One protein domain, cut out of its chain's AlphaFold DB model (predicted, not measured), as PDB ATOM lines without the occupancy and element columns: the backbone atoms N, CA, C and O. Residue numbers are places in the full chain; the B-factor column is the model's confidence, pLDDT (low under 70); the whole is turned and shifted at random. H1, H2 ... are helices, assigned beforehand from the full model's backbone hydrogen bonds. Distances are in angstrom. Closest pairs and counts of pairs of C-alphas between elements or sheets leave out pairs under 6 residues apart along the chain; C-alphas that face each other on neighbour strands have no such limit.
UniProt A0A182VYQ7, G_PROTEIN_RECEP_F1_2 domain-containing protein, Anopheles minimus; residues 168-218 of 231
ATOM      1  N   LEU A 168      -5.061  -9.762 -49.185       76.50
ATOM      2  CA  LEU A 168      -6.494  -9.468 -49.099       76.50
ATOM      3  C   LEU A 168      -7.048  -9.739 -47.694       76.50
ATOM      4  O   LEU A 168      -7.819  -8.926 -47.186       76.50
ATOM      5  N   GLY A 169      -6.610 -10.819 -47.043       76.00
ATOM      6  CA  GLY A 169      -6.949 -11.142 -45.660       76.00
ATOM      7  C   GLY A 169      -6.445 -10.081 -44.682       76.00
ATOM      8  O   GLY A 169      -7.218  -9.559 -43.884       76.00
ATOM      9  N   VAL A 170      -5.181  -9.663 -44.800       74.94
ATOM     10  CA  VAL A 170      -4.598  -8.583 -43.980       74.94
ATOM     11  C   VAL A 170      -5.378  -7.277 -44.158       74.94
ATOM     12  O   VAL A 170      -5.735  -6.620 -43.179       74.94
ATOM     13  N   ILE A 171      -5.682  -6.900 -45.403       77.12
ATOM     14  CA  ILE A 171      -6.418  -5.669 -45.706       77.12
ATOM     15  C   ILE A 171      -7.849  -5.758 -45.165       77.12
ATOM     16  O   ILE A 171      -8.298  -4.822 -44.508       77.12
ATOM     17  N   GLY A 172      -8.552  -6.874 -45.379       73.56
ATOM     18  CA  GLY A 172      -9.915  -7.090 -44.889       73.56
ATOM     19  C   GLY A 172     -10.006  -7.024 -43.365       73.56
ATOM     20  O   GLY A 172     -10.830  -6.283 -42.825       73.56
ATOM     21  N   ASN A 173      -9.085  -7.698 -42.675       78.62
ATOM     22  CA  ASN A 173      -9.048  -7.758 -41.215       78.62
ATOM     23  C   ASN A 173      -8.706  -6.411 -40.563       78.62
ATOM     24  O   ASN A 173      -9.130  -6.149 -39.441       78.62
ATOM     25  N   ILE A 174      -7.995  -5.523 -41.266       73.94
ATOM     26  CA  ILE A 174      -7.652  -4.178 -40.777       73.94
ATOM     27  C   ILE A 174      -8.703  -3.133 -41.194       73.94
ATOM     28  O   ILE A 174      -8.985  -2.188 -40.452       73.94
ATOM     29  N   MET A 175      -9.323  -3.279 -42.365       76.62
ATOM     30  CA  MET A 175     -10.225  -2.271 -42.931       76.62
ATOM     31  C   MET A 175     -11.603  -2.257 -42.243       76.62
ATOM     32  O   MET A 175     -12.147  -1.178 -41.980       76.62
ATOM     33  N   VAL A 176     -12.116  -3.429 -41.848       72.88
ATOM     34  CA  VAL A 176     -13.378  -3.596 -41.100       72.88
ATOM     35  C   VAL A 176     -13.361  -2.894 -39.724       72.88
ATOM     36  O   VAL A 176     -14.284  -2.124 -39.433       72.88
ATOM     37  N   PRO A 177     -12.329  -3.047 -38.869       70.31
ATOM     38  CA  PRO A 177     -12.246  -2.286 -37.626       70.31
ATOM     39  C   PRO A 177     -12.161  -0.781 -37.855       70.31
ATOM     40  O   PRO A 177     -12.840  -0.021 -37.170       70.31
ATOM     41  N   ILE A 178     -11.368  -0.327 -38.829       71.62
ATOM     42  CA  ILE A 178     -11.160   1.107 -39.076       71.62
ATOM     43  C   ILE A 178     -12.474   1.813 -39.433       71.62
ATOM     44  O   ILE A 178     -12.726   2.925 -38.954       71.62
ATOM     45  N   VAL A 179     -13.335   1.185 -40.242       75.12
ATOM     46  CA  VAL A 179     -14.637   1.768 -40.602       75.12
ATOM     47  C   VAL A 179     -15.611   1.786 -39.413       75.12
ATOM     48  O   VAL A 179     -16.309   2.783 -39.209       75.12
ATOM     49  N   ILE A 180     -15.599   0.751 -38.566       69.06
ATOM     50  CA  ILE A 180     -16.472   0.632 -37.381       69.06
ATOM     51  C   ILE A 180     -16.016   1.550 -36.231       69.06
ATOM     52  O   ILE A 180     -16.841   2.095 -35.490       69.06
ATOM     53  N   LEU A 181     -14.708   1.756 -36.074       64.44
ATOM     54  CA  LEU A 181     -14.125   2.652 -35.069       64.44
ATOM     55  C   LEU A 181     -14.365   4.126 -35.408       64.44
ATOM     56  O   LEU A 181     -14.409   4.970 -34.515       64.44
ATOM     57  N   LYS A 182     -14.595   4.445 -36.687       65.69
ATOM     58  CA  LYS A 182     -14.877   5.813 -37.131       65.69
ATOM     59  C   LYS A 182     -16.199   6.383 -36.594       65.69
ATOM     60  O   LYS A 182     -16.394   7.592 -36.698       65.69
ATOM     61  N   THR A 183     -17.093   5.550 -36.049       63.06
ATOM     62  CA  THR A 183     -18.477   5.933 -35.720       63.06
ATOM     63  C   THR A 183     -18.860   5.944 -34.234       63.06
ATOM     64  O   THR A 183     -19.988   6.339 -33.951       63.06
ATOM     65  N   LYS A 184     -18.020   5.571 -33.245       50.94
ATOM     66  CA  LYS A 184     -18.515   5.549 -31.842       50.94
ATOM     67  C   LYS A 184     -17.451   5.724 -30.749       50.94
ATOM     68  O   LYS A 184     -16.651   4.830 -30.498       50.94
ATOM     69  N   ASP A 185     -17.535   6.851 -30.045       52.47
ATOM     70  CA  ASP A 185     -16.625   7.367 -29.005       52.47
ATOM     71  C   ASP A 185     -16.559   6.613 -27.663       52.47
ATOM     72  O   ASP A 185     -15.996   7.141 -26.713       52.47
ATOM     73  N   MET A 186     -17.071   5.385 -27.532       54.53
ATOM     74  CA  MET A 186     -16.938   4.604 -26.283       54.53
ATOM     75  C   MET A 186     -16.731   3.108 -26.566       54.53
ATOM     76  O   MET A 186     -17.651   2.312 -26.401       54.53
ATOM     77  N   ARG A 187     -15.550   2.703 -27.061       59.44
ATOM     78  CA  ARG A 187     -15.328   1.338 -27.593       59.44
ATOM     79  C   ARG A 187     -14.002   0.669 -27.208       59.44
ATOM     80  O   ARG A 187     -13.381   0.013 -28.041       59.44
ATOM     81  N   ASN A 188     -13.583   0.753 -25.945       63.28
ATOM     82  CA  ASN A 188     -12.400   0.002 -25.494       63.28
ATOM     83  C   ASN A 188     -12.587  -1.529 -25.634       63.28
ATOM     84  O   ASN A 188     -11.671  -2.230 -26.044       63.28
ATOM     85  N   SER A 189     -13.799  -2.051 -25.408       65.06
ATOM     86  CA  SER A 189     -14.113  -3.486 -25.530       65.06
ATOM     87  C   SER A 189     -14.232  -3.977 -26.983       65.06
ATOM     88  O   SER A 189     -13.710  -5.039 -27.313       65.06
ATOM     89  N   THR A 190     -14.852  -3.205 -27.887       75.50
ATOM     90  CA  THR A 190     -14.939  -3.572 -29.319       75.50
ATOM     91  C   THR A 190     -13.569  -3.522 -30.007       75.50
ATOM     92  O   THR A 190     -13.295  -4.346 -30.872       75.50
ATOM     93  N   ASN A 191     -12.693  -2.593 -29.612       72.06
ATOM     94  CA  ASN A 191     -11.354  -2.463 -30.193       72.06
ATOM     95  C   ASN A 191     -10.455  -3.676 -29.879       72.06
ATOM     96  O   ASN A 191      -9.746  -4.167 -30.754       72.06
ATOM     97  N   ILE A 192     -10.539  -4.208 -28.655       77.38
ATOM     98  CA  ILE A 192      -9.787  -5.405 -28.243       77.38
ATOM     99  C   ILE A 192     -10.295  -6.648 -28.983       77.38
ATOM    100  O   ILE A 192      -9.490  -7.430 -29.479       77.38
ATOM    101  N   PHE A 193     -11.617  -6.802 -29.124       79.38
ATOM    102  CA  PHE A 193     -12.203  -7.916 -29.875       79.38
ATOM    103  C   PHE A 193     -11.777  -7.912 -31.349       79.38
ATOM    104  O   PHE A 193     -11.347  -8.937 -31.866       79.38
ATOM    105  N   LEU A 194     -11.839  -6.751 -32.006       79.62
ATOM    106  CA  LEU A 194     -11.444  -6.614 -33.410       79.62
ATOM    107  C   LEU A 194      -9.943  -6.857 -33.620       79.62
ATOM    108  O   LEU A 194      -9.552  -7.468 -34.610       79.62
ATOM    109  N   THR A 195      -9.107  -6.422 -32.673       73.00
ATOM    110  CA  THR A 195      -7.662  -6.689 -32.707       73.00
ATOM    111  C   THR A 195      -7.381  -8.182 -32.534       73.00
ATOM    112  O   THR A 195      -6.612  -8.750 -33.301       73.00
ATOM    113  N   ASN A 196      -8.046  -8.843 -31.581       82.69
ATOM    114  CA  ASN A 196      -7.895 -10.280 -31.359       82.69
ATOM    115  C   ASN A 196      -8.345 -11.107 -32.575       82.69
ATOM    116  O   ASN A 196      -7.650 -12.037 -32.967       82.69
ATOM    117  N   LEU A 197      -9.459 -10.722 -33.207       84.12
ATOM    118  CA  LEU A 197      -9.929 -11.337 -34.449       84.12
ATOM    119  C   LEU A 197      -8.868 -11.212 -35.550       84.12
ATOM    120  O   LEU A 197      -8.430 -12.218 -36.092       84.12
ATOM    121  N   SER A 198      -8.334 -10.004 -35.767       82.25
ATOM    122  CA  SER A 198      -7.278  -9.802 -36.764       82.25
ATOM    123  C   SER A 198      -6.013 -10.622 -36.486       82.25
ATOM    124  O   SER A 198      -5.399 -11.118 -37.422       82.25
ATOM    125  N   ILE A 199      -5.630 -10.812 -35.218       78.25
ATOM    126  CA  ILE A 199      -4.472 -11.638 -34.845       78.25
ATOM    127  C   ILE A 199      -4.761 -13.119 -35.114       78.25
ATOM    128  O   ILE A 199      -3.908 -13.808 -35.668       78.25
ATOM    129  N   ALA A 200      -5.954 -13.604 -34.761       85.75
ATOM    130  CA  ALA A 200      -6.362 -14.982 -35.013       85.75
ATOM    131  C   ALA A 200      -6.392 -15.296 -36.516       85.75
ATOM    132  O   ALA A 200      -5.824 -16.300 -36.939       85.75
ATOM    133  N   ASP A 201      -6.968 -14.408 -37.328       85.25
ATOM    134  CA  ASP A 201      -7.007 -14.573 -38.780       85.25
ATOM    135  C   ASP A 201      -5.606 -14.507 -39.407       85.25
ATOM    136  O   ASP A 201      -5.306 -15.273 -40.317       85.25
ATOM    137  N   LEU A 202      -4.709 -13.645 -38.911       75.44
ATOM    138  CA  LEU A 202      -3.314 -13.605 -39.373       75.44
ATOM    139  C   LEU A 202      -2.552 -14.886 -39.028       75.44
ATOM    140  O   LEU A 202      -1.788 -15.371 -39.858       75.44
ATOM    141  N   LEU A 203      -2.762 -15.443 -37.833       79.38
ATOM    142  CA  LEU A 203      -2.157 -16.713 -37.429       79.38
ATOM    143  C   LEU A 203      -2.700 -17.875 -38.261       79.38
ATOM    144  O   LEU A 203      -1.924 -18.705 -38.722       79.38
ATOM    145  N   VAL A 204      -4.011 -17.906 -38.515       81.31
ATOM    146  CA  VAL A 204      -4.632 -18.905 -39.392       81.31
ATOM    147  C   VAL A 204      -4.105 -18.777 -40.815       81.31
ATOM    148  O   VAL A 204      -3.717 -19.786 -41.391       81.31
ATOM    149  N   LEU A 205      -4.017 -17.570 -41.380       76.00
ATOM    150  CA  LEU A 205      -3.445 -17.359 -42.713       76.00
ATOM    151  C   LEU A 205      -1.973 -17.790 -42.765       76.00
ATOM    152  O   LEU A 205      -1.569 -18.462 -43.712       76.00
ATOM    153  N   LEU A 206      -1.184 -17.456 -41.740       71.38
ATOM    154  CA  LEU A 206       0.239 -17.789 -41.661       71.38
ATOM    155  C   LEU A 206       0.491 -19.285 -41.471       71.38
ATOM    156  O   LEU A 206       1.500 -19.770 -41.960       71.38
ATOM    157  N   VAL A 207      -0.394 -20.019 -40.791       77.31
ATOM    158  CA  VAL A 207      -0.269 -21.474 -40.597       77.31
ATOM    159  C   VAL A 207      -0.877 -22.245 -41.770       77.31
ATOM    160  O   VAL A 207      -0.269 -23.190 -42.264       77.31
ATOM    161  N   CYS A 208      -2.038 -21.827 -42.269       75.50
ATOM    162  CA  CYS A 208      -2.736 -22.485 -43.372       75.50
ATOM    163  C   CYS A 208      -1.934 -22.403 -44.678       75.50
ATOM    164  O   CYS A 208      -1.785 -23.403 -45.367       75.50
ATOM    165  N   THR A 209      -1.330 -21.251 -44.984       69.31
ATOM    166  CA  THR A 209      -0.576 -21.046 -46.234       69.31
ATOM    167  C   THR A 209       0.607 -22.011 -46.427       69.31
ATOM    168  O   THR A 209       0.657 -22.683 -47.457       69.31
ATOM    169  N   PRO A 210       1.565 -22.139 -45.486       64.69
ATOM    170  CA  PRO A 210       2.653 -23.102 -45.605       64.69
ATOM    171  C   PRO A 210       2.160 -24.543 -45.469       64.69
ATOM    172  O   PRO A 210       2.747 -25.418 -46.089       64.69
ATOM    173  N   THR A 211       1.083 -24.801 -44.720       69.88
ATOM    174  CA  THR A 211       0.514 -26.155 -44.597       69.88
ATOM    175  C   THR A 211      -0.056 -26.633 -45.931       69.88
ATOM    176  O   THR A 211       0.326 -27.696 -46.406       69.88
ATOM    177  N   VAL A 212      -0.871 -25.808 -46.593       68.94
ATOM    178  CA  VAL A 212      -1.410 -26.093 -47.932       68.94
ATOM    179  C   VAL A 212      -0.284 -26.171 -48.964       68.94
ATOM    180  O   VAL A 212      -0.325 -27.007 -49.859       68.94
ATOM    181  N   LEU A 213       0.759 -25.344 -48.838       61.69
ATOM    182  CA  LEU A 213       1.925 -25.425 -49.718       61.69
ATOM    183  C   LEU A 213       2.690 -26.741 -49.534       61.69
ATOM    184  O   LEU A 213       3.090 -27.336 -50.524       61.69
ATOM    185  N   VAL A 214       2.888 -27.208 -48.301       64.62
ATOM    186  CA  VAL A 214       3.555 -28.487 -48.005       64.62
ATOM    187  C   VAL A 214       2.712 -29.672 -48.473       64.62
ATOM    188  O   VAL A 214       3.267 -30.625 -49.016       64.62
ATOM    189  N   GLU A 215       1.391 -29.587 -48.324       63.59
ATOM    190  CA  GLU A 215       0.430 -30.588 -48.791       63.59
ATOM    191  C   GLU A 215       0.395 -30.677 -50.322       63.59
ATOM    192  O   GLU A 215       0.429 -31.766 -50.878       63.59
ATOM    193  N   VAL A 216       0.407 -29.539 -51.021       60.16
ATOM    194  CA  VAL A 216       0.439 -29.497 -52.491       60.16
ATOM    195  C   VAL A 216       1.816 -29.870 -53.042       60.16
ATOM    196  O   VAL A 216       1.915 -30.378 -54.156       60.16
ATOM    197  N   ASN A 217       2.889 -29.598 -52.296       54.12
ATOM    198  CA  ASN A 217       4.259 -29.832 -52.741       54.12
ATOM    199  C   ASN A 217       4.807 -31.225 -52.404       54.12
ATOM    200  O   ASN A 217       5.879 -31.590 -52.888       54.12
ATOM    201  N   SER A 218       4.092 -31.990 -51.581       53.97
ATOM    202  CA  SER A 218       4.388 -33.394 -51.321       53.97
ATOM    203  C   SER A 218       3.446 -34.245 -52.181       53.97
ATOM    204  O   SER A 218       2.239 -34.018 -52.142       53.97
TER     205      SER A 218
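This is residues 168 to 218 of the 231 residues of the protein "G_PROTEIN_RECEP_F1_2 domain-containing protein" of Anopheles minimus (UniProt A0A182VYQ7). You are looking at a long helical hairpin with arms of unequal length: a shorter helix, H1, runs to a loop at one end, and a longer helix, H2, folds back beside it and sticks out past its beginning with residues 206 to 217. The loop end also sticks out, with residues 182 to 189 standing free, of which 188 and 189 belong to H2. The printed part has 51 residues, with two named helices in the order H1, H2 and no named strand; its class is all helix. It is only just loose, close to extended, with a radius of gyration of the C-alphas of 14.7 A, and it is a rod spanning 51 by 18 by 6 A.

Find C-alpha 168 at (-6.494, -9.468, -49.099), where H1 begins; it takes residues 168 to 181, 20.0 A from first to last C-alpha, and ends with C-alpha 181 at (-14.125, 2.652, -35.069). Go on to C-alpha 188 at (-12.400, 0.002, -25.494), where H2 begins; it takes residues 188 to 217, 43.7 A from first to last C-alpha, and ends with C-alpha 217 at (4.259, -29.832, -52.741).

Look at Asn 173 and Ser 198, whose C-alphas, 5.2 A apart, are the closest of the two helices. H1 and H2 touch, with 12 pairs of C-alphas within 8 A, and H2 does so with residues 191 to 205 alone. They form a helical hairpin, running opposite ways at a shallow tilt of 7 degrees. In the backbones, 9 of 10 O i to N i+4 pairs of H1 and 25 of 26 of H2 are within hydrogen-bond range.

The C-alphas farthest apart are those of Asp 185 and Ser 218, at 51.0 A. The printed part has no cut, and the link from H1 to H2, six residues, is short. In the B-factor column you find a mean pLDDT of the printed part of 71.1, with residues 180 to 189 and 209 to 218 under 70.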